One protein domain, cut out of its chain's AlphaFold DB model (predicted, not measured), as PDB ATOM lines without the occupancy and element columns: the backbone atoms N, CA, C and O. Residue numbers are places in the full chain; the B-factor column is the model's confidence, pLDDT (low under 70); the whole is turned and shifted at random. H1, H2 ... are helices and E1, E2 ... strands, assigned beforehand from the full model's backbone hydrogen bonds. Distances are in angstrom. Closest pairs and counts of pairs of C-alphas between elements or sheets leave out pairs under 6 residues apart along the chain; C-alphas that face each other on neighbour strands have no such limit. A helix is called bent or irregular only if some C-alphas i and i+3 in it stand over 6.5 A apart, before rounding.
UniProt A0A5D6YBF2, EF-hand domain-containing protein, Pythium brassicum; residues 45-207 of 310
ATOM      1  N   VAL A  45     -23.009  33.728  63.301       57.44
ATOM      2  CA  VAL A  45     -21.862  33.810  62.381       57.44
ATOM      3  C   VAL A  45     -20.731  32.869  62.801       57.44
ATOM      4  O   VAL A  45     -20.154  32.212  61.941       57.44
ATOM      5  N   GLN A  46     -20.423  32.765  64.097       64.50
ATOM      6  CA  GLN A  46     -19.411  31.832  64.603       64.50
ATOM      7  C   GLN A  46     -19.808  30.376  64.356       64.50
ATOM      8  O   GLN A  46     -19.016  29.627  63.795       64.50
ATOM      9  N   ARG A  47     -21.053  30.002  64.678       68.25
ATOM     10  CA  ARG A  47     -21.579  28.661  64.384       68.25
ATOM     11  C   ARG A  47     -21.554  28.352  62.891       68.25
ATOM     12  O   ARG A  47     -21.172  27.257  62.501       68.25
ATOM     13  N   LEU A  48     -21.902  29.325  62.051       63.72
ATOM     14  CA  LEU A  48     -21.870  29.168  60.600       63.72
ATOM     15  C   LEU A  48     -20.429  29.015  60.091       63.72
ATOM     16  O   LEU A  48     -20.171  28.180  59.232       63.72
ATOM     17  N   ALA A  49     -19.471  29.762  60.644       64.38
ATOM     18  CA  ALA A  49     -18.054  29.610  60.319       64.38
ATOM     19  C   ALA A  49     -17.509  28.231  60.735       64.38
ATOM     20  O   ALA A  49     -16.794  27.599  59.958       64.38
ATOM     21  N   GLU A  50     -17.882  27.736  61.919       69.06
ATOM     22  CA  GLU A  50     -17.537  26.385  62.377       69.06
ATOM     23  C   GLU A  50     -18.152  25.317  61.464       69.06
ATOM     24  O   GLU A  50     -17.442  24.425  60.998       69.06
ATOM     25  N   GLN A  51     -19.431  25.455  61.110       69.88
ATOM     26  CA  GLN A  51     -20.099  24.571  60.152       69.88
ATOM     27  C   GLN A  51     -19.400  24.591  58.789       69.88
ATOM     28  O   GLN A  51     -19.090  23.530  58.257       69.88
ATOM     29  N   LEU A  52     -19.061  25.764  58.249       65.62
ATOM     30  CA  LEU A  52     -18.337  25.881  56.978       65.62
ATOM     31  C   LEU A  52     -16.957  25.213  57.010       65.62
ATOM     32  O   LEU A  52     -16.516  24.717  55.979       65.62
ATOM     33  N   SER A  53     -16.283  25.191  58.165       64.31
ATOM     34  CA  SER A  53     -14.986  24.516  58.315       64.31
ATOM     35  C   SER A  53     -15.085  22.990  58.414       64.31
ATOM     36  O   SER A  53     -14.140  22.292  58.051       64.31
ATOM     37  N   GLN A  54     -16.218  22.471  58.896       67.56
ATOM     38  CA  GLN A  54     -16.449  21.034  59.085       67.56
ATOM     39  C   GLN A  54     -17.191  20.380  57.916       67.56
ATOM     40  O   GLN A  54     -17.134  19.162  57.753       67.56
ATOM     41  N   THR A  55     -17.907  21.170  57.117       63.38
ATOM     42  CA  THR A  55     -18.724  20.650  56.020       63.38
ATOM     43  C   THR A  55     -17.831  20.373  54.810       63.38
ATOM     44  O   THR A  55     -17.040  21.242  54.431       63.38
ATOM     45  N   PRO A  56     -17.938  19.187  54.182       66.19
ATOM     46  CA  PRO A  56     -17.200  18.886  52.963       66.19
ATOM     47  C   PRO A  56     -17.552  19.873  51.839       66.19
ATOM     48  O   PRO A  56     -18.522  20.628  51.921       66.19
ATOM     49  N   ALA A  57     -16.730  19.862  50.791       71.94
ATOM     50  CA  ALA A  57     -16.887  20.684  49.599       71.94
ATOM     51  C   ALA A  57     -18.334  20.695  49.060       71.94
ATOM     52  O   ALA A  57     -19.013  19.665  49.133       71.94
ATOM     53  N   PRO A  58     -18.800  21.815  48.473       75.19
ATOM     54  CA  PRO A  58     -20.179  21.946  48.007       75.19
ATOM     55  C   PRO A  58     -20.502  20.877  46.955       75.19
ATOM     56  O   PRO A  58     -19.979  20.906  45.837       75.19
ATOM     57  N   ALA A  59     -21.374  19.930  47.311       78.88
ATOM     58  CA  ALA A  59     -21.677  18.758  46.493       78.88
ATOM     59  C   ALA A  59     -22.230  19.159  45.120       78.88
ATOM     60  O   ALA A  59     -21.740  18.676  44.096       78.88
ATOM     61  N   ARG A  60     -23.159  20.128  45.073       80.25
ATOM     62  CA  ARG A  60     -23.703  20.663  43.810       80.25
ATOM     63  C   ARG A  60     -22.635  21.212  42.877       80.25
ATOM     64  O   ARG A  60     -22.780  21.107  41.662       80.25
ATOM     65  N   LEU A  61     -21.564  21.785  43.423       80.94
ATOM     66  CA  LEU A  61     -20.485  22.338  42.616       80.94
ATOM     67  C   LEU A  61     -19.604  21.240  42.015       80.94
ATOM     68  O   LEU A  61     -19.108  21.407  40.907       80.94
ATOM     69  N   LEU A  62     -19.420  20.119  42.714       78.62
ATOM     70  CA  LEU A  62     -18.544  19.032  42.273       78.62
ATOM     71  C   LEU A  62     -19.258  18.028  41.367       78.62
ATOM     72  O   LEU A  62     -18.788  17.737  40.266       78.62
ATOM     73  N   THR A  63     -20.402  17.503  41.806       75.81
ATOM     74  CA  THR A  63     -21.125  16.443  41.086       75.81
ATOM     75  C   THR A  63     -22.166  16.988  40.116       75.81
ATOM     76  O   THR A  63     -22.637  16.256  39.247       75.81
ATOM     77  N   GLY A  64     -22.501  18.275  40.224       69.19
ATOM     78  CA  GLY A  64     -23.681  18.832  39.579       69.19
ATOM     79  C   GLY A  64     -24.949  18.410  40.309       69.19
ATOM     80  O   GLY A  64     -24.945  17.547  41.193       69.19
ATOM     81  N   ASP A  65     -26.046  19.047  39.934       69.50
ATOM     82  CA  ASP A  65     -27.358  18.763  40.491       69.50
ATOM     83  C   ASP A  65     -28.148  17.940  39.471       69.50
ATOM     84  O   ASP A  65     -28.312  18.363  38.321       69.50
ATOM     85  N   SER A  66     -28.615  16.758  39.879       61.56
ATOM     86  CA  SER A  66     -29.328  15.838  38.977       61.56
ATOM     87  C   SER A  66     -30.603  16.478  38.419       61.56
ATOM     88  O   SER A  66     -30.995  16.195  37.288       61.56
ATOM     89  N   ASP A  67     -31.196  17.398  39.183       62.62
ATOM     90  CA  ASP A  67     -32.482  18.008  38.868       62.62
ATOM     91  C   ASP A  67     -32.350  19.311  38.057       62.62
ATOM     92  O   ASP A  67     -33.236  19.641  37.264       62.62
ATOM     93  N   SER A  68     -31.244  20.059  38.187       61.81
ATOM     94  CA  SER A  68     -31.136  21.419  37.620       61.81
ATOM     95  C   SER A  68     -30.448  21.513  36.252       61.81
ATOM     96  O   SER A  68     -30.283  22.616  35.736       61.81
ATOM     97  N   HIS A  69     -30.047  20.387  35.643       68.69
ATOM     98  CA  HIS A  69     -29.264  20.333  34.389       68.69
ATOM     99  C   HIS A  69     -27.924  21.097  34.428       68.69
ATOM    100  O   HIS A  69     -27.231  21.188  33.409       68.69
ATOM    101  N   THR A  70     -27.526  21.624  35.587       77.25
ATOM    102  CA  THR A  70     -26.278  22.370  35.736       77.25
ATOM    103  C   THR A  70     -25.148  21.367  35.962       77.25
ATOM    104  O   THR A  70     -25.166  20.659  36.975       77.25
ATOM    105  N   PRO A  71     -24.187  21.234  35.026       83.62
ATOM    106  CA  PRO A  71     -23.074  20.308  35.204       83.62
ATOM    107  C   PRO A  71     -22.218  20.736  36.396       83.62
ATOM    108  O   PRO A  71     -22.064  21.930  36.633       83.62
ATOM    109  N   GLY A  72     -21.628  19.772  37.106       87.06
ATOM    110  CA  GLY A  72     -20.581  20.069  38.085       87.06
ATOM    111  C   GLY A  72     -19.339  20.664  37.414       87.06
ATOM    112  O   GLY A  72     -19.136  20.503  36.206       87.06
ATOM    113  N   LEU A  73     -18.484  21.311  38.202       87.81
ATOM    114  CA  LEU A  73     -17.332  22.076  37.733       87.81
ATOM    115  C   LEU A  73     -16.393  21.255  36.845       87.81
ATOM    116  O   LEU A  73     -16.027  21.711  35.767       87.81
ATOM    117  N   THR A  74     -16.046  20.029  37.242       87.19
ATOM    118  CA  THR A  74     -15.167  19.155  36.447       87.19
ATOM    119  C   THR A  74     -15.804  18.792  35.103       87.19
ATOM    120  O   THR A  74     -15.147  18.821  34.064       87.19
ATOM    121  N   SER A  75     -17.114  18.521  35.086       89.75
ATOM    122  CA  SER A  75     -17.847  18.258  33.838       89.75
ATOM    123  C   SER A  75     -17.940  19.505  32.955       89.75
ATOM    124  O   SER A  75     -17.870  19.408  31.728       89.75
ATOM    125  N   TRP A  76     -18.098  20.683  33.562       93.06
ATOM    126  CA  TRP A  76     -18.094  21.959  32.854       93.06
ATOM    127  C   TRP A  76     -16.719  22.260  32.244       93.06
ATOM    128  O   TRP A  76     -16.652  22.560  31.054       93.06
ATOM    129  N   LEU A  77     -15.627  22.081  32.996       89.81
ATOM    130  CA  LEU A  77     -14.253  22.267  32.515       89.81
ATOM    131  C   LEU A  77     -13.931  21.348  31.330       89.81
ATOM    132  O   LEU A  77     -13.363  21.805  30.339       89.81
ATOM    133  N   GLN A  78     -14.350  20.080  31.385       89.44
ATOM    134  CA  GLN A  78     -14.183  19.139  30.272       89.44
ATOM    135  C   GLN A  78     -14.940  19.584  29.012       89.44
ATOM    136  O   GLN A  78     -14.407  19.502  27.904       89.44
ATOM    137  N   ARG A  79     -16.174  20.089  29.159       91.19
ATOM    138  CA  ARG A  79     -16.948  20.636  28.027       91.19
ATOM    139  C   ARG A  79     -16.308  21.898  27.467       91.19
ATOM    140  O   ARG A  79     -16.190  22.012  26.251       91.19
ATOM    141  N   TYR A  80     -15.861  22.798  28.338       90.38
ATOM    142  CA  TYR A  80     -15.175  24.028  27.951       90.38
ATOM    143  C   TYR A  80     -13.899  23.719  27.155       90.38
ATOM    144  O   TYR A  80     -13.662  24.289  26.091       90.38
ATOM    145  N   GLN A  81     -13.116  22.742  27.619       89.88
ATOM    146  CA  GLN A  81     -11.927  22.259  26.923       89.88
ATOM    147  C   GLN A  81     -12.257  21.694  25.532       89.88
ATOM    148  O   GLN A  81     -11.576  22.022  24.558       89.88
ATOM    149  N   ALA A  82     -13.309  20.879  25.426       89.50
ATOM    150  CA  ALA A  82     -13.754  20.319  24.153       89.50
ATOM    151  C   ALA A  82     -14.238  21.403  23.172       89.50
ATOM    152  O   ALA A  82     -13.918  21.343  21.986       89.50
ATOM    153  N   GLU A  83     -14.959  22.415  23.662       91.06
ATOM    154  CA  GLU A  83     -15.453  23.541  22.860       91.06
ATOM    155  C   GLU A  83     -14.310  24.396  22.305       91.06
ATOM    156  O   GLU A  83     -14.317  24.768  21.130       91.06
ATOM    157  N   LYS A  84     -13.290  24.667  23.126       88.69
ATOM    158  CA  LYS A  84     -12.094  25.413  22.710       88.69
ATOM    159  C   LYS A  84     -11.070  24.560  21.957       88.69
ATOM    160  O   LYS A  84     -10.052  25.093  21.523       88.69
ATOM    161  N   GLN A  85     -11.339  23.263  21.778       86.75
ATOM    162  CA  GLN A  85     -10.446  22.292  21.133       86.75
ATOM    163  C   GLN A  85      -9.051  22.240  21.773       86.75
ATOM    164  O   GLN A  85      -8.049  21.978  21.105       86.75
ATOM    165  N   TRP A  86      -8.972  22.494  23.077       87.56
ATOM    166  CA  TRP A  86      -7.709  22.470  23.798       87.56
ATOM    167  C   TRP A  86      -7.298  21.029  24.103       87.56
ATOM    168  O   TRP A  86      -8.046  20.252  24.700       87.56
ATOM    169  N   ASN A  87      -6.083  20.660  23.714       83.75
ATOM    170  CA  ASN A  87      -5.484  19.385  24.098       83.75
ATOM    171  C   ASN A  87      -4.979  19.434  25.554       83.75
ATOM    172  O   ASN A  87      -4.821  20.500  26.136       83.75
ATOM    173  N   ALA A  88      -4.722  18.276  26.167       71.94
ATOM    174  CA  ALA A  88      -4.226  18.213  27.551       71.94
ATOM    175  C   ALA A  88      -2.849  18.888  27.734       71.94
ATOM    176  O   ALA A  88      -2.524  19.343  28.821       71.94
ATOM    177  N   ALA A  89      -2.069  18.994  26.654       76.06
ATOM    178  CA  ALA A  89      -0.796  19.711  26.612       76.06
ATOM    179  C   ALA A  89      -0.939  21.179  26.157       76.06
ATOM    180  O   ALA A  89       0.056  21.795  25.777       76.06
ATOM    181  N   ALA A  90      -2.160  21.725  26.127       85.62
ATOM    182  CA  ALA A  90      -2.383  23.100  25.714       85.62
ATOM    183  C   ALA A  90      -1.711  24.058  26.697       85.62
ATOM    184  O   ALA A  90      -1.906  23.978  27.913       85.62
ATOM    185  N   GLN A  91      -0.957  24.994  26.138       87.75
ATOM    186  CA  GLN A  91      -0.508  26.178  26.839       87.75
ATOM    187  C   GLN A  91      -1.517  27.300  26.603       87.75
ATOM    188  O   GLN A  91      -1.973  27.522  25.480       87.75
ATOM    189  N   VAL A  92      -1.895  27.967  27.685       90.75
ATOM    190  CA  VAL A  92      -2.917  29.007  27.702       90.75
ATOM    191  C   VAL A  92      -2.216  30.329  27.960       90.75
ATOM    192  O   VAL A  92      -1.553  30.482  28.984       90.75
ATOM    193  N   ASP A  93      -2.339  31.275  27.031       92.56
ATOM    194  CA  ASP A  93      -1.824  32.624  27.247       92.56
ATOM    195  C   ASP A  93      -2.624  33.358  28.340       92.56
ATOM    196  O   ASP A  93      -3.694  32.918  28.783       92.56
ATOM    197  N   LYS A  94      -2.113  34.512  28.778       91.69
ATOM    198  CA  LYS A  94      -2.759  35.329  29.815       91.69
ATOM    199  C   LYS A  94      -4.217  35.667  29.500       91.69
ATOM    200  O   LYS A  94      -5.066  35.605  30.387       91.69
ATOM    201  N   GLN A  95      -4.520  36.013  28.253       92.75
ATOM    202  CA  GLN A  95      -5.860  36.433  27.859       92.75
ATOM    203  C   GLN A  95      -6.840  35.253  27.886       92.75
ATOM    204  O   GLN A  95      -7.965  35.382  28.371       92.75
ATOM    205  N   ALA A  96      -6.413  34.094  27.395       91.50
ATOM    206  CA  ALA A  96      -7.193  32.869  27.402       91.50
ATOM    207  C   ALA A  96      -7.378  32.315  28.826       91.50
ATOM    208  O   ALA A  96      -8.448  31.784  29.133       91.50
ATOM    209  N   PHE A  97      -6.396  32.496  29.717       92.00
ATOM    210  CA  PHE A  97      -6.524  32.161  31.136       92.00
ATOM    211  C   PHE A  97      -7.528  33.076  31.845       92.00
ATOM    212  O   PHE A  97      -8.426  32.590  32.530       92.00
ATOM    213  N   GLU A  98      -7.432  34.393  31.654       92.00
ATOM    214  CA  GLU A  98      -8.392  35.347  32.221       92.00
ATOM    215  C   GLU A  98      -9.820  35.083  31.717       92.00
ATOM    216  O   GLU A  98     -10.766  35.128  32.505       92.00
ATOM    217  N   ALA A  99      -9.980  34.732  30.434       93.62
ATOM    218  CA  ALA A  99     -11.265  34.325  29.868       93.62
ATOM    219  C   ALA A  99     -11.801  33.032  30.509       93.62
ATOM    220  O   ALA A  99     -12.958  32.993  30.921       93.62
ATOM    221  N   LEU A 100     -10.954  32.008  30.678       93.38
ATOM    222  CA  LEU A 100     -11.312  30.769  31.378       93.38
ATOM    223  C   LEU A 100     -11.784  31.048  32.814       93.38
ATOM    224  O   LEU A 100     -12.795  30.498  33.251       93.38
ATOM    225  N   VAL A 101     -11.071  31.906  33.550       92.94
ATOM    226  CA  VAL A 101     -11.444  32.296  34.918       92.94
ATOM    227  C   VAL A 101     -12.788  33.028  34.925       92.94
ATOM    228  O   VAL A 101     -13.639  32.725  35.763       92.94
ATOM    229  N   ALA A 102     -13.008  33.960  33.996       93.88
ATOM    230  CA  ALA A 102     -14.261  34.704  33.894       93.88
ATOM    231  C   ALA A 102     -15.457  33.784  33.600       93.88
ATOM    232  O   ALA A 102     -16.484  33.873  34.283       93.88
ATOM    233  N   ASP A 103     -15.305  32.859  32.651       93.94
ATOM    234  CA  ASP A 103     -16.345  31.895  32.287       93.94
ATOM    235  C   ASP A 103     -16.609  30.897  33.427       93.94
ATOM    236  O   ASP A 103     -17.761  30.563  33.713       93.94
ATOM    237  N   CYS A 104     -15.564  30.498  34.161       92.56
ATOM    238  CA  CYS A 104     -15.687  29.679  35.366       92.56
ATOM    239  C   CYS A 104     -16.493  30.405  36.451       92.56
ATOM    240  O   CYS A 104     -17.454  29.862  36.989       92.56
ATOM    241  N   VAL A 105     -16.177  31.671  36.731       92.06
ATOM    242  CA  VAL A 105     -16.924  32.490  37.700       92.06
ATOM    243  C   VAL A 105     -18.389  32.653  37.289       92.06
ATOM    244  O   VAL A 105     -19.272  32.612  38.152       92.06
ATOM    245  N   ALA A 106     -18.667  32.814  35.993       93.88
ATOM    246  CA  ALA A 106     -20.029  32.879  35.472       93.88
ATOM    247  C   ALA A 106     -20.781  31.551  35.661       93.88
ATOM    248  O   ALA A 106     -21.943  31.557  36.070       93.88
ATOM    249  N   HIS A 107     -20.112  30.417  35.438       92.75
ATOM    250  CA  HIS A 107     -20.679  29.095  35.693       92.75
ATOM    251  C   HIS A 107     -20.985  28.875  37.183       92.75
ATOM    252  O   HIS A 107     -22.111  28.508  37.523       92.75
ATOM    253  N   ILE A 108     -20.040  29.181  38.080       91.00
ATOM    254  CA  ILE A 108     -20.247  29.064  39.535       91.00
ATOM    255  C   ILE A 108     -21.401  29.964  39.986       91.00
ATOM    256  O   ILE A 108     -22.204  29.555  40.816       91.00
ATOM    257  N   LYS A 109     -21.543  31.166  39.412       92.12
ATOM    258  CA  LYS A 109     -22.679  32.053  39.698       92.12
ATOM    259  C   LYS A 109     -24.024  31.420  39.314       92.12
ATOM    260  O   LYS A 109     -24.988  31.567  40.053       92.12
ATOM    261  N   ALA A 110     -24.102  30.699  38.196       91.75
ATOM    262  CA  ALA A 110     -25.329  29.991  37.828       91.75
ATOM    263  C   ALA A 110     -25.668  28.880  38.841       91.75
ATOM    264  O   ALA A 110     -26.831  28.729  39.216       91.75
ATOM    265  N   VAL A 111     -24.656  28.152  39.329       89.50
ATOM    266  CA  VAL A 111     -24.816  27.164  40.412       89.50
ATOM    267  C   VAL A 111     -25.246  27.848  41.718       89.50
ATOM    268  O   VAL A 111     -26.138  27.351  42.400       89.50
ATOM    269  N   GLU A 112     -24.668  29.009  42.039       89.56
ATOM    270  CA  GLU A 112     -25.015  29.836  43.205       89.56
ATOM    271  C   GLU A 112     -26.494  30.250  43.166       89.56
ATOM    272  O   GLU A 112     -27.211  30.081  44.151       89.56
ATOM    273  N   ASP A 113     -26.978  30.729  42.018       89.44
ATOM    274  CA  ASP A 113     -28.373  31.143  41.843       89.44
ATOM    275  C   ASP A 113     -29.351  29.965  42.025       89.44
ATOM    276  O   ASP A 113     -30.453  30.144  42.548       89.44
ATOM    277  N   VAL A 114     -28.965  28.754  41.604       89.31
ATOM    278  CA  VAL A 114     -29.749  27.529  41.844       89.31
ATOM    279  C   VAL A 114     -29.729  27.155  43.327       89.31
ATOM    280  O   VAL A 114     -30.786  26.870  43.890       89.31
ATOM    281  N   ALA A 115     -28.563  27.210  43.973       87.06
ATOM    282  CA  ALA A 115     -28.413  26.893  45.391       87.06
ATOM    283  C   ALA A 115     -29.238  27.842  46.277       87.06
ATOM    284  O   ALA A 115     -29.968  27.378  47.151       87.06
ATOM    285  N   TRP A 116     -29.226  29.150  46.003       87.44
ATOM    286  CA  TRP A 116     -30.051  30.120  46.737       87.44
ATOM    287  C   TRP A 116     -31.548  29.926  46.513       87.44
ATOM    288  O   TRP A 116     -32.334  30.077  47.447       87.44
ATOM    289  N   LYS A 117     -31.967  29.551  45.298       87.75
ATOM    290  CA  LYS A 117     -33.372  29.201  45.042       87.75
ATOM    291  C   LYS A 117     -33.804  27.967  45.831       87.75
ATOM    292  O   LYS A 117     -34.934  27.941  46.309       87.75
ATOM    293  N   ALA A 118     -32.926  26.973  45.965       84.81
ATOM    294  CA  ALA A 118     -33.188  25.774  46.757       84.81
ATOM    295  C   ALA A 118     -33.174  26.054  48.271       84.81
ATOM    296  O   ALA A 118     -33.958  25.456  49.003       84.81
ATOM    297  N   ALA A 119     -32.317  26.971  48.733       84.12
ATOM    298  CA  ALA A 119     -32.220  27.362  50.138       84.12
ATOM    299  C   ALA A 119     -33.464  28.124  50.631       84.12
ATOM    300  O   ALA A 119     -33.891  27.928  51.768       84.12
ATOM    301  N   GLY A 120     -34.091  28.927  49.765       83.06
ATOM    302  CA  GLY A 120     -35.298  29.682  50.101       83.06
ATOM    303  C   GLY A 120     -35.007  30.961  50.896       83.06
ATOM    304  O   GLY A 120     -33.926  31.539  50.801       83.06
ATOM    305  N   ALA A 121     -36.009  31.460  51.626       76.00
ATOM    306  CA  ALA A 121     -35.844  32.641  52.467       76.00
ATOM    307  C   ALA A 121     -35.081  32.286  53.752       76.00
ATOM    308  O   ALA A 121     -35.380  31.286  54.401       76.00
ATOM    309  N   VAL A 122     -34.119  33.134  54.126       67.06
ATOM    310  CA  VAL A 122     -33.370  32.995  55.378       67.06
ATOM    311  C   VAL A 122     -34.270  33.423  56.535       67.06
ATOM    312  O   VAL A 122     -34.430  34.619  56.788       67.06
ATOM    313  N   ASP A 123     -34.835  32.459  57.253       67.00
ATOM    314  CA  ASP A 123     -35.454  32.721  58.550       67.00
ATOM    315  C   ASP A 123     -34.356  32.816  59.619       67.00
ATOM    316  O   ASP A 123     -33.451  31.984  59.690       67.00
ATOM    317  N   ALA A 124     -34.422  33.849  60.465       54.44
ATOM    318  CA  ALA A 124     -33.359  34.228  61.405       54.44
ATOM    319  C   ALA A 124     -33.009  33.165  62.472       54.44
ATOM    320  O   ALA A 124     -32.050  33.351  63.222       54.44
ATOM    321  N   GLU A 125     -33.765  32.068  62.555       55.81
ATOM    322  CA  GLU A 125     -33.612  31.025  63.574       55.81
ATOM    323  C   GLU A 125     -33.139  29.664  63.034       55.81
ATOM    324  O   GLU A 125     -32.795  28.800  63.842       55.81
ATOM    325  N   SER A 126     -33.037  29.453  61.713       60.09
ATOM    326  CA  SER A 126     -32.558  28.167  61.178       60.09
ATOM    327  C   SER A 126     -31.685  28.304  59.929       60.09
ATOM    328  O   SER A 126     -32.177  28.357  58.800       60.09
ATOM    329  N   THR A 127     -30.366  28.271  60.119       67.56
ATOM    330  CA  THR A 127     -29.423  27.973  59.036       67.56
ATOM    331  C   THR A 127     -29.600  26.507  58.644       67.56
ATOM    332  O   THR A 127     -29.257  25.617  59.420       67.56
ATOM    333  N   THR A 128     -30.173  26.242  57.471       79.38
ATOM    334  CA  THR A 128     -30.284  24.874  56.938       79.38
ATOM    335  C   THR A 128     -29.027  24.495  56.156       79.38
ATOM    336  O   THR A 128     -28.309  25.371  55.671       79.38
ATOM    337  N   ASP A 129     -28.790  23.197  55.960       80.75
ATOM    338  CA  ASP A 129     -27.659  22.699  55.159       80.75
ATOM    339  C   ASP A 129     -27.646  23.286  53.734       80.75
ATOM    340  O   ASP A 129     -26.585  23.560  53.181       80.75
ATOM    341  N   ALA A 130     -28.820  23.585  53.166       82.75
ATOM    342  CA  ALA A 130     -28.944  24.243  51.865       82.75
ATOM    343  C   ALA A 130     -28.400  25.687  51.864       82.75
ATOM    344  O   ALA A 130     -27.809  26.124  50.877       82.75
ATOM    345  N   HIS A 131     -28.557  26.423  52.969       81.75
ATOM    346  CA  HIS A 131     -27.966  27.755  53.127       81.75
ATOM    347  C   HIS A 131     -26.446  27.681  53.286       81.75
ATOM    348  O   HIS A 131     -25.727  28.506  52.723       81.75
ATOM    349  N   VAL A 132     -25.955  26.685  54.033       80.75
ATOM    350  CA  VAL A 132     -24.514  26.431  54.173       80.75
ATOM    351  C   VAL A 132     -23.909  26.122  52.804       80.75
ATOM    352  O   VAL A 132     -22.919  26.747  52.429       80.75
ATOM    353  N   GLU A 133     -24.543  25.250  52.018       82.69
ATOM    354  CA  GLU A 133     -24.096  24.913  50.663       82.69
ATOM    355  C   GLU A 133     -24.104  26.140  49.731       82.69
ATOM    356  O   GLU A 133     -23.119  26.392  49.035       82.69
ATOM    357  N   ALA A 134     -25.156  26.966  49.751       84.06
ATOM    358  CA  ALA A 134     -25.206  28.195  48.952       84.06
ATOM    359  C   ALA A 134     -24.075  29.179  49.314       84.06
ATOM    360  O   ALA A 134     -23.434  29.754  48.428       84.06
ATOM    361  N   LEU A 135     -23.765  29.322  50.608       81.25
ATOM    362  CA  LEU A 135     -22.645  30.137  51.084       81.25
ATOM    363  C   LEU A 135     -21.283  29.552  50.689       81.25
ATOM    364  O   LEU A 135     -20.376  30.312  50.340       81.25
ATOM    365  N   GLN A 136     -21.130  28.226  50.686       83.00
ATOM    366  CA  GLN A 136     -19.921  27.569  50.180       83.00
ATOM    367  C   GLN A 136     -19.714  27.853  48.688       83.00
ATOM    368  O   GLN A 136     -18.605  28.204  48.283       83.00
ATOM    369  N   VAL A 137     -20.771  27.769  47.873       85.50
ATOM    370  CA  VAL A 137     -20.703  28.094  46.437       85.50
ATOM    371  C   VAL A 137     -20.363  29.575  46.226       85.50
ATOM    372  O   VAL A 137     -19.515  29.906  45.394       85.50
ATOM    373  N   GLN A 138     -20.943  30.476  47.021       85.00
ATOM    374  CA  GLN A 138     -20.606  31.901  46.982       85.00
ATOM    375  C   GLN A 138     -19.131  32.156  47.346       85.00
ATOM    376  O   GLN A 138     -18.459  32.974  46.707       85.00
ATOM    377  N   LEU A 139     -18.604  31.452  48.352       80.81
ATOM    378  CA  LEU A 139     -17.196  31.531  48.738       80.81
ATOM    379  C   LEU A 139     -16.281  30.997  47.626       80.81
ATOM    380  O   LEU A 139     -15.289  31.649  47.294       80.81
ATOM    381  N   ALA A 140     -16.629  29.862  47.016       84.88
ATOM    382  CA  ALA A 140     -15.927  29.303  45.862       84.88
ATOM    383  C   ALA A 140     -15.874  30.307  44.701       84.88
ATOM    384  O   ALA A 140     -14.804  30.557  44.143       84.88
ATOM    385  N   ARG A 141     -16.992  30.981  44.398       87.50
ATOM    386  CA  ARG A 141     -17.034  32.043  43.381       87.50
ATOM    387  C   ARG A 141     -16.066  33.177  43.705       87.50
ATOM    388  O   ARG A 141     -15.338  33.634  42.824       87.50
ATOM    389  N   ALA A 142     -16.063  33.646  44.952       81.12
ATOM    390  CA  ALA A 142     -15.182  34.726  45.385       81.12
ATOM    391  C   ALA A 142     -13.698  34.335  45.279       81.12
ATOM    392  O   ALA A 142     -12.888  35.140  44.817       81.12
ATOM    393  N   LYS A 143     -13.349  33.093  45.642       81.31
ATOM    394  CA  LYS A 143     -11.993  32.543  45.486       81.31
ATOM    395  C   LYS A 143     -11.586  32.467  44.011       81.31
ATOM    396  O   LYS A 143     -10.528  32.982  43.650       81.31
ATOM    397  N   CYS A 144     -12.433  31.900  43.151       84.69
ATOM    398  CA  CYS A 144     -12.161  31.782  41.715       84.69
ATOM    399  C   CYS A 144     -12.048  33.144  41.018       84.69
ATOM    400  O   CYS A 144     -11.213  33.302  40.135       84.69
ATOM    401  N   ALA A 145     -12.795  34.163  41.451       82.88
ATOM    402  CA  ALA A 145     -12.661  35.518  40.908       82.88
ATOM    403  C   ALA A 145     -11.268  36.132  41.144       82.88
ATOM    404  O   ALA A 145     -10.815  36.955  40.351       82.88
ATOM    405  N   GLY A 146     -10.570  35.715  42.205       80.31
ATOM    406  CA  GLY A 146      -9.187  36.116  42.471       80.31
ATOM    407  C   GLY A 146      -8.138  35.349  41.656       80.31
ATOM    408  O   GLY A 146      -6.997  35.806  41.573       80.31
ATOM    409  N   ALA A 147      -8.502  34.225  41.025       82.88
ATOM    410  CA  ALA A 147      -7.567  33.326  40.342       82.88
ATOM    411  C   ALA A 147      -6.817  33.992  39.180       82.88
ATOM    412  O   ALA A 147      -5.685  33.620  38.893       82.88
ATOM    413  N   ALA A 148      -7.405  35.021  38.556       83.50
ATOM    414  CA  ALA A 148      -6.761  35.799  37.497       83.50
ATOM    415  C   ALA A 148      -5.405  36.386  37.945       83.50
ATOM    416  O   ALA A 148      -4.456  36.441  37.169       83.50
ATOM    417  N   THR A 149      -5.283  36.756  39.226       81.44
ATOM    418  CA  THR A 149      -4.027  37.280  39.794       81.44
ATOM    419  C   THR A 149      -2.953  36.210  39.991       81.44
ATOM    420  O   THR A 149      -1.778  36.542  40.113       81.44
ATOM    421  N   SER A 150      -3.329  34.928  39.979       80.81
ATOM    422  CA  SER A 150      -2.399  33.804  40.101       80.81
ATOM    423  C   SER A 150      -1.688  33.465  38.791       80.81
ATOM    424  O   SER A 150      -0.782  32.640  38.819       80.81
ATOM    425  N   PHE A 151      -2.030  34.108  37.667       83.69
ATOM    426  CA  PHE A 151      -1.350  33.879  36.388       83.69
ATOM    427  C   PHE A 151       0.163  34.119  36.493       83.69
ATOM    428  O   PHE A 151       0.947  33.255  36.127       83.69
ATOM    429  N   GLU A 152       0.572  35.248  37.082       83.81
ATOM    430  CA  GLU A 152       1.993  35.604  37.251       83.81
ATOM    431  C   GLU A 152       2.750  34.649  38.187       83.81
ATOM    432  O   GLU A 152       3.975  34.609  38.165       83.81
ATOM    433  N   LEU A 153       2.027  33.905  39.030       79.81
ATOM    434  CA  LEU A 153       2.601  32.893  39.919       79.81
ATOM    435  C   LEU A 153       2.718  31.531  39.226       79.81
ATOM    436  O   LEU A 153       3.621  30.758  39.536       79.81
ATOM    437  N   LEU A 154       1.798  31.235  38.306       81.75
ATOM    438  CA  LEU A 154       1.791  30.002  37.524       81.75
ATOM    439  C   LEU A 154       2.806  30.039  36.372       81.75
ATOM    440  O   LEU A 154       3.433  29.019  36.094       81.75
ATOM    441  N   ASP A 155       2.997  31.203  35.752       87.12
ATOM    442  CA  ASP A 155       3.981  31.468  34.692       87.12
ATOM    443  C   ASP A 155       5.399  31.626  35.287       87.12
ATOM    444  O   ASP A 155       5.963  32.722  35.385       87.12
ATOM    445  N   LYS A 156       5.956  30.512  35.789       82.19
ATOM    446  CA  LYS A 156       7.248  30.481  36.506       82.19
ATOM    447  C   LYS A 156       8.426  30.898  35.620       82.19
ATOM    448  O   LYS A 156       9.371  31.522  36.109       82.19
ATOM    449  N   ASP A 157       8.399  30.532  34.345       87.19
ATOM    450  CA  ASP A 157       9.437  30.819  33.353       87.19
ATOM    451  C   ASP A 157       9.236  32.154  32.623       87.19
ATOM    452  O   ASP A 157      10.155  32.606  31.932       87.19
ATOM    453  N   LYS A 158       8.114  32.846  32.873       86.56
ATOM    454  CA  LYS A 158       7.756  34.134  32.255       86.56
ATOM    455  C   LYS A 158       7.674  34.024  30.738       86.56
ATOM    456  O   LYS A 158       8.022  34.976  30.026       86.56
ATOM    457  N   ASP A 159       7.259  32.860  30.249       87.81
ATOM    458  CA  ASP A 159       7.062  32.610  28.827       87.81
ATOM    459  C   ASP A 159       5.719  33.192  28.337       87.81
ATOM    460  O   ASP A 159       5.471  33.248  27.129       87.81
ATOM    461  N   GLY A 160       4.885  33.694  29.260       88.25
ATOM    462  CA  GLY A 160       3.576  34.277  28.984       88.25
ATOM    463  C   GLY A 160       2.467  33.240  28.831       88.25
ATOM    464  O   GLY A 160       1.370  33.598  28.384       88.25
ATOM    465  N   HIS A 161       2.735  31.983  29.186       89.25
ATOM    466  CA  HIS A 161       1.841  30.852  29.031       89.25
ATOM    467  C   HIS A 161       1.783  30.011  30.311       89.25
ATOM    468  O   HIS A 161       2.716  29.907  31.096       89.25
ATOM    469  N   VAL A 162       0.640  29.369  30.532       90.00
ATOM    470  CA  VAL A 162       0.437  28.455  31.659       90.00
ATOM    471  C   VAL A 162      -0.120  27.140  31.133       90.00
ATOM    472  O   VAL A 162      -0.936  27.127  30.209       90.00
ATOM    473  N   SER A 163       0.303  26.016  31.714       88.94
ATOM    474  CA  SER A 163      -0.279  24.717  31.371       88.94
ATOM    475  C   SER A 163      -1.766  24.692  31.731       88.94
ATOM    476  O   SER A 163      -2.150  25.001  32.864       88.94
ATOM    477  N   LEU A 164      -2.610  24.269  30.788       87.19
ATOM    478  CA  LEU A 164      -4.046  24.123  31.019       87.19
ATOM    479  C   LEU A 164      -4.347  23.223  32.227       87.19
ATOM    480  O   LEU A 164      -5.262  23.515  32.993       87.19
ATOM    481  N   GLU A 165      -3.554  22.172  32.436       86.62
ATOM    482  CA  GLU A 165      -3.707  21.260  33.574       86.62
ATOM    483  C   GLU A 165      -3.490  21.986  34.912       86.62
ATOM    484  O   GLU A 165      -4.251  21.797  35.862       86.62
ATOM    485  N   GLN A 166      -2.501  22.882  34.983       85.50
ATOM    486  CA  GLN A 166      -2.246  23.693  36.177       85.50
ATOM    487  C   GLN A 166      -3.384  24.689  36.427       85.50
ATOM    488  O   GLN A 166      -3.812  24.854  37.571       85.50
ATOM    489  N   ALA A 167      -3.906  25.310  35.368       86.56
ATOM    490  CA  ALA A 167      -5.042  26.225  35.456       86.56
ATOM    491  C   ALA A 167      -6.327  25.515  35.923       86.56
ATOM    492  O   ALA A 167      -7.025  26.017  36.805       86.56
ATOM    493  N   GLN A 168      -6.624  24.329  35.380       87.38
ATOM    494  CA  GLN A 168      -7.774  23.516  35.788       87.38
ATOM    495  C   GLN A 168      -7.642  23.063  37.241       87.38
ATOM    496  O   GLN A 168      -8.552  23.286  38.036       87.38
ATOM    497  N   LYS A 169      -6.480  22.518  37.617       86.06
ATOM    498  CA  LYS A 169      -6.211  22.078  38.989       86.06
ATOM    499  C   LYS A 169      -6.314  23.228  39.990       86.06
ATOM    500  O   LYS A 169      -6.831  23.027  41.089       86.06
ATOM    501  N   LEU A 170      -5.866  24.433  39.617       85.75
ATOM    502  CA  LEU A 170      -6.065  25.638  40.422       85.75
ATOM    503  C   LEU A 170      -7.560  25.902  40.631       85.75
ATOM    504  O   LEU A 170      -7.994  26.026  41.772       85.75
ATOM    505  N   LEU A 171      -8.351  25.969  39.558       86.38
ATOM    506  CA  LEU A 171      -9.785  26.270  39.646       86.38
ATOM    507  C   LEU A 171     -10.560  25.214  40.444       86.38
ATOM    508  O   LEU A 171     -11.378  25.580  41.286       86.38
ATOM    509  N   GLU A 172     -10.270  23.928  40.247       86.25
ATOM    510  CA  GLU A 172     -10.872  22.837  41.022       86.25
ATOM    511  C   GLU A 172     -10.514  22.933  42.506       86.25
ATOM    512  O   GLU A 172     -11.381  22.796  43.366       86.25
ATOM    513  N   THR A 173      -9.259  23.257  42.820       82.75
ATOM    514  CA  THR A 173      -8.811  23.464  44.202       82.75
ATOM    515  C   THR A 173      -9.478  24.683  44.842       82.75
ATOM    516  O   THR A 173      -9.880  24.640  46.004       82.75
ATOM    517  N   LEU A 174      -9.603  25.793  44.112       81.75
ATOM    518  CA  LEU A 174     -10.235  27.014  44.620       81.75
ATOM    519  C   LEU A 174     -11.731  26.819  44.886       81.75
ATOM    520  O   LEU A 174     -12.264  27.405  45.830       81.75
ATOM    521  N   ALA A 175     -12.381  26.007  44.058       80.81
ATOM    522  CA  ALA A 175     -13.805  25.740  44.124       80.81
ATOM    523  C   ALA A 175     -14.182  24.622  45.108       80.81
ATOM    524  O   ALA A 175     -15.205  24.725  45.782       80.81
ATOM    525  N   GLY A 176     -13.374  23.562  45.183       70.69
ATOM    526  CA  GLY A 176     -13.654  22.363  45.974       70.69
ATOM    527  C   GLY A 176     -12.837  22.226  47.257       70.69
ATOM    528  O   GLY A 176     -13.224  21.456  48.126       70.69
ATOM    529  N   GLY A 177     -11.725  22.946  47.410       61.12
ATOM    530  CA  GLY A 177     -10.830  22.750  48.547       61.12
ATOM    531  C   GLY A 177     -11.437  23.199  49.875       61.12
ATOM    532  O   GLY A 177     -11.950  24.324  49.987       61.12
ATOM    533  N   ASN A 178     -11.292  22.360  50.909       59.34
ATOM    534  CA  ASN A 178     -11.428  22.822  52.294       59.34
ATOM    535  C   ASN A 178     -10.403  23.950  52.549       59.34
ATOM    536  O   ASN A 178      -9.408  24.074  51.833       59.34
ATOM    537  N   THR A 179     -10.625  24.807  53.547       57.47
ATOM    538  CA  THR A 179      -9.735  25.939  53.867       57.47
ATOM    539  C   THR A 179      -8.273  25.501  54.002       57.47
ATOM    540  O   THR A 179      -7.391  26.192  53.497       57.47
ATOM    541  N   ASP A 180      -8.031  24.324  54.581       57.34
ATOM    542  CA  ASP A 180      -6.694  23.741  54.728       57.34
ATOM    543  C   ASP A 180      -6.091  23.278  53.396       57.34
ATOM    544  O   ASP A 180      -4.941  23.596  53.105       57.34
ATOM    545  N   GLU A 181      -6.859  22.601  52.539       61.38
ATOM    546  CA  GLU A 181      -6.398  22.180  51.205       61.38
ATOM    547  C   GLU A 181      -6.116  23.389  50.309       61.38
ATOM    548  O   GLU A 181      -5.134  23.416  49.566       61.38
ATOM    549  N   TRP A 182      -6.951  24.423  50.416       64.94
ATOM    550  CA  TRP A 182      -6.749  25.698  49.742       64.94
ATOM    551  C   TRP A 182      -5.464  26.387  50.215       64.94
ATOM    552  O   TRP A 182      -4.688  26.846  49.379       64.94
ATOM    553  N   LEU A 183      -5.218  26.437  51.531       61.19
ATOM    554  CA  LEU A 183      -3.991  26.995  52.108       61.19
ATOM    555  C   LEU A 183      -2.759  26.198  51.678       61.19
ATOM    556  O   LEU A 183      -1.767  26.795  51.272       61.19
ATOM    557  N   GLN A 184      -2.837  24.868  51.720       62.44
ATOM    558  CA  GLN A 184      -1.764  23.982  51.286       62.44
ATOM    559  C   GLN A 184      -1.443  24.187  49.805       62.44
ATOM    560  O   GLN A 184      -0.283  24.270  49.427       62.44
ATOM    561  N   LYS A 185      -2.459  24.333  48.958       63.50
ATOM    562  CA  LYS A 185      -2.270  24.540  47.520       63.50
ATOM    563  C   LYS A 185      -1.813  25.949  47.178       63.50
ATOM    564  O   LYS A 185      -1.004  26.108  46.276       63.50
ATOM    565  N   GLN A 186      -2.269  26.966  47.909       60.91
ATOM    566  CA  GLN A 186      -1.668  28.300  47.851       60.91
ATOM    567  C   GLN A 186      -0.192  28.245  48.234       60.91
ATOM    568  O   GLN A 186       0.636  28.814  47.533       60.91
ATOM    569  N   PHE A 187       0.146  27.510  49.291       61.75
ATOM    570  CA  PHE A 187       1.529  27.301  49.686       61.75
ATOM    571  C   PHE A 187       2.333  26.595  48.585       61.75
ATOM    572  O   PHE A 187       3.354  27.127  48.181       61.75
ATOM    573  N   GLU A 188       1.840  25.491  48.013       64.06
ATOM    574  CA  GLU A 188       2.473  24.790  46.878       64.06
ATOM    575  C   GLU A 188       2.638  25.680  45.631       64.06
ATOM    576  O   GLU A 188       3.589  25.519  44.870       64.06
ATOM    577  N   LEU A 189       1.713  26.615  45.390       61.88
ATOM    578  CA  LEU A 189       1.824  27.578  44.289       61.88
ATOM    579  C   LEU A 189       2.947  28.589  44.528       61.88
ATOM    580  O   LEU A 189       3.597  29.018  43.577       61.88
ATOM    581  N   PHE A 190       3.161  28.975  45.784       58.72
ATOM    582  CA  PHE A 190       4.217  29.902  46.173       58.72
ATOM    583  C   PHE A 190       5.580  29.218  46.370       58.72
ATOM    584  O   PHE A 190       6.610  29.845  46.130       58.72
ATOM    585  N   ASP A 191       5.592  27.949  46.769       61.56
ATOM    586  CA  ASP A 191       6.774  27.112  46.992       61.56
ATOM    587  C   ASP A 191       7.303  26.583  45.646       61.56
ATOM    588  O   ASP A 191       7.030  25.466  45.197       61.56
ATOM    589  N   ALA A 192       7.992  27.469  44.925       55.31
ATOM    590  CA  ALA A 192       8.406  27.220  43.555       55.31
ATOM    591  C   ALA A 192       9.419  26.068  43.425       55.31
ATOM    592  O   ALA A 192       9.408  25.405  42.379       55.31
ATOM    593  N   ASP A 193      10.243  25.848  44.451       62.75
ATOM    594  CA  ASP A 193      11.309  24.848  44.569       62.75
ATOM    595  C   ASP A 193      10.927  23.616  45.404       62.75
ATOM    596  O   ASP A 193      11.695  22.651  45.440       62.75
ATOM    597  N   SER A 194       9.713  23.584  45.966       64.38
ATOM    598  CA  SER A 194       9.198  22.459  46.760       64.38
ATOM    599  C   SER A 194      10.079  22.131  47.968       64.38
ATOM    600  O   SER A 194      10.138  20.976  48.406       64.38
ATOM    601  N   ASP A 195      10.785  23.128  48.502       64.00
ATOM    602  CA  ASP A 195      11.666  22.983  49.662       64.00
ATOM    603  C   ASP A 195      10.915  23.221  50.987       64.00
ATOM    604  O   ASP A 195      11.505  23.175  52.071       64.00
ATOM    605  N   SER A 196       9.587  23.394  50.909       55.16
ATOM    606  CA  SER A 196       8.711  23.762  52.023       55.16
ATOM    607  C   SER A 196       9.025  25.136  52.619       55.16
ATOM    608  O   SER A 196       8.656  25.427  53.763       55.16
ATOM    609  N   VAL A 197       9.680  25.998  51.846       48.53
ATOM    610  CA  VAL A 197       9.984  27.391  52.152       48.53
ATOM    611  C   VAL A 197       9.533  28.219  50.949       48.53
ATOM    612  O   VAL A 197       9.719  27.852  49.805       48.53
ATOM    613  N   VAL A 198       8.892  29.368  51.169       48.31
ATOM    614  CA  VAL A 198       8.567  30.278  50.058       48.31
ATOM    615  C   VAL A 198       9.630  31.378  50.009       48.31
ATOM    616  O   VAL A 198       9.525  32.359  50.760       48.31
ATOM    617  N   PRO A 199      10.669  31.269  49.159       39.78
ATOM    618  CA  PRO A 199      11.642  32.337  49.006       39.78
ATOM    619  C   PRO A 199      11.002  33.529  48.277       39.78
ATOM    620  O   PRO A 199      10.609  33.444  47.119       39.78
ATOM    621  N   ASN A 200      10.952  34.686  48.947       42.72
ATOM    622  CA  ASN A 200      10.427  35.963  48.437       42.72
ATOM    623  C   ASN A 200       8.902  36.045  48.222       42.72
ATOM    624  O   ASN A 200       8.446  36.461  47.152       42.72
ATOM    625  N   LEU A 201       8.095  35.844  49.274       43.53
ATOM    626  CA  LEU A 201       6.791  36.519  49.289       43.53
ATOM    627  C   LEU A 201       7.015  38.036  49.108       43.53
ATOM    628  O   LEU A 201       7.863  38.623  49.794       43.53
ATOM    629  N   PRO A 202       6.249  38.727  48.241       47.91
ATOM    630  CA  PRO A 202       6.281  40.182  48.193       47.91
ATOM    631  C   PRO A 202       6.065  40.714  49.612       47.91
ATOM    632  O   PRO A 202       5.129  40.283  50.279       47.91
ATOM    633  N   LYS A 203       6.884  41.662  50.090       51.50
ATOM    634  CA  LYS A 203       6.884  42.129  51.502       51.50
ATOM    635  C   LYS A 203       5.498  42.479  52.075       51.50
ATOM    636  O   LYS A 203       5.313  42.492  53.290       51.50
ATOM    637  N   LYS A 204       4.529  42.809  51.212       48.47
ATOM    638  CA  LYS A 204       3.118  43.016  51.575       48.47
ATOM    639  C   LYS A 204       2.405  41.709  51.942       48.47
ATOM    640  O   LYS A 204       1.710  41.684  52.949       48.47
ATOM    641  N   HIS A 205       2.590  40.653  51.154       44.06
ATOM    642  CA  HIS A 205       2.021  39.329  51.395       44.06
ATOM    643  C   HIS A 205       2.785  38.567  52.473       44.06
ATOM    644  O   HIS A 205       2.140  37.911  53.267       44.06
ATOM    645  N   ASP A 206       4.100  38.752  52.602       44.59
ATOM    646  CA  ASP A 206       4.889  38.184  53.706       44.59
ATOM    647  C   ASP A 206       4.388  38.698  55.067       44.59
ATOM    648  O   ASP A 206       4.044  37.935  55.962       44.59
ATOM    649  N   LYS A 207       4.169  40.018  55.185       53.72
ATOM    650  CA  LYS A 207       3.533  40.602  56.375       53.72
ATOM    651  C   LYS A 207       2.109  40.113  56.606       53.72
ATOM    652  O   LYS A 207       1.712  40.051  57.760       53.72
TER     653      LYS A 207
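What this domain is: This is residues 45 to 207 of the 310 residues of the protein "EF-hand domain-containing protein" of Pythium brassicum (UniProt A0A5D6YBF2). A long helical hairpin, H4 and H5 side by side, makes one layer of a flat body, and shorter H6 packs on H5 with H3 and H7 on either side of it. The little sheet of E1 and E2 sits at one end of the hairpin, short H1 and H2 lie toward the other, and a long link leads out to H8. The 163 printed residues run H1, H2, H3, E1, H4, H5, E2, H6, H7, H8; the two strands are antiparallel and the class is mostly helix. The whole is compact, with a radius of gyration of the C-alphas of 17.1 A and spans of 52 by 41 by 21 A.

Where its parts are: Find C-alpha 45 at (-21.862, 33.810, 62.381), where H1 begins and runs to residue 54. H2 is residues 59 to 63, H3 is 73 to 83, 15.1 A long, and E1 is 91 to 93. H4 follows at C-alpha 94, (-2.759, 35.329, 29.815), and covers 36.7 A to residue 119. H5, residues 129 to 154, covers 35.1 A; it has a kink of 52 degrees near residue 148 and is only just irregular, C-alphas 145 and 148 being 6.8 A apart. Then come E2, 161 to 163, H6, 164 to 176, 17.9 A, H7, 179 to 190, 16.4 A, and H8, 203 to 207, ending at C-alpha 207, (3.533, 40.602, 56.375).

How they stand to each other: Look first at H5 and H6, the hubs, touching four helices each. They touch each other closest at the C-alphas of Ala 140 and Ala 175, 4.5 A, at a shallow tilt of 31 degrees, opposite ways. H4 and H5 form a hairpin, tilted 6 degrees, with Ala 119 and Ala 130 the closest C-alphas at 4.8 A. H3, H4, H5 and H6 are an up-and-down bundle, each running against the one before it. H3 and H6 only just touch, with 3 pairs of C-alphas within 8 A, closest Thr 74 and Glu 172, 7.3 A. H6 and H7 are a hairpin, closest at Thr 173 and Trp 182, 6.3 A. H2 touches H4, Leu 61 to Val 111, 6.8 A, and H1 touches H5, Leu 52 to Val 132, 6.8 A. Between E1 and E2, find N 92 and O 162 at 2.8 A. In H5, 14 of 22 O i to N i+4 pairs are within hydrogen-bond range; in the other helices every pair is.

The domain as a whole: The C-alphas of Glu 125 and Asp 159 are the two farthest apart, 53.5 A. The printed part has no cut, and the link from H7 to H8, 12 residues, is long. H8 touches no helix. The pLDDT is under 70 at residues 45 to 56, 64 to 69, 122 to 127 and 177 to 207.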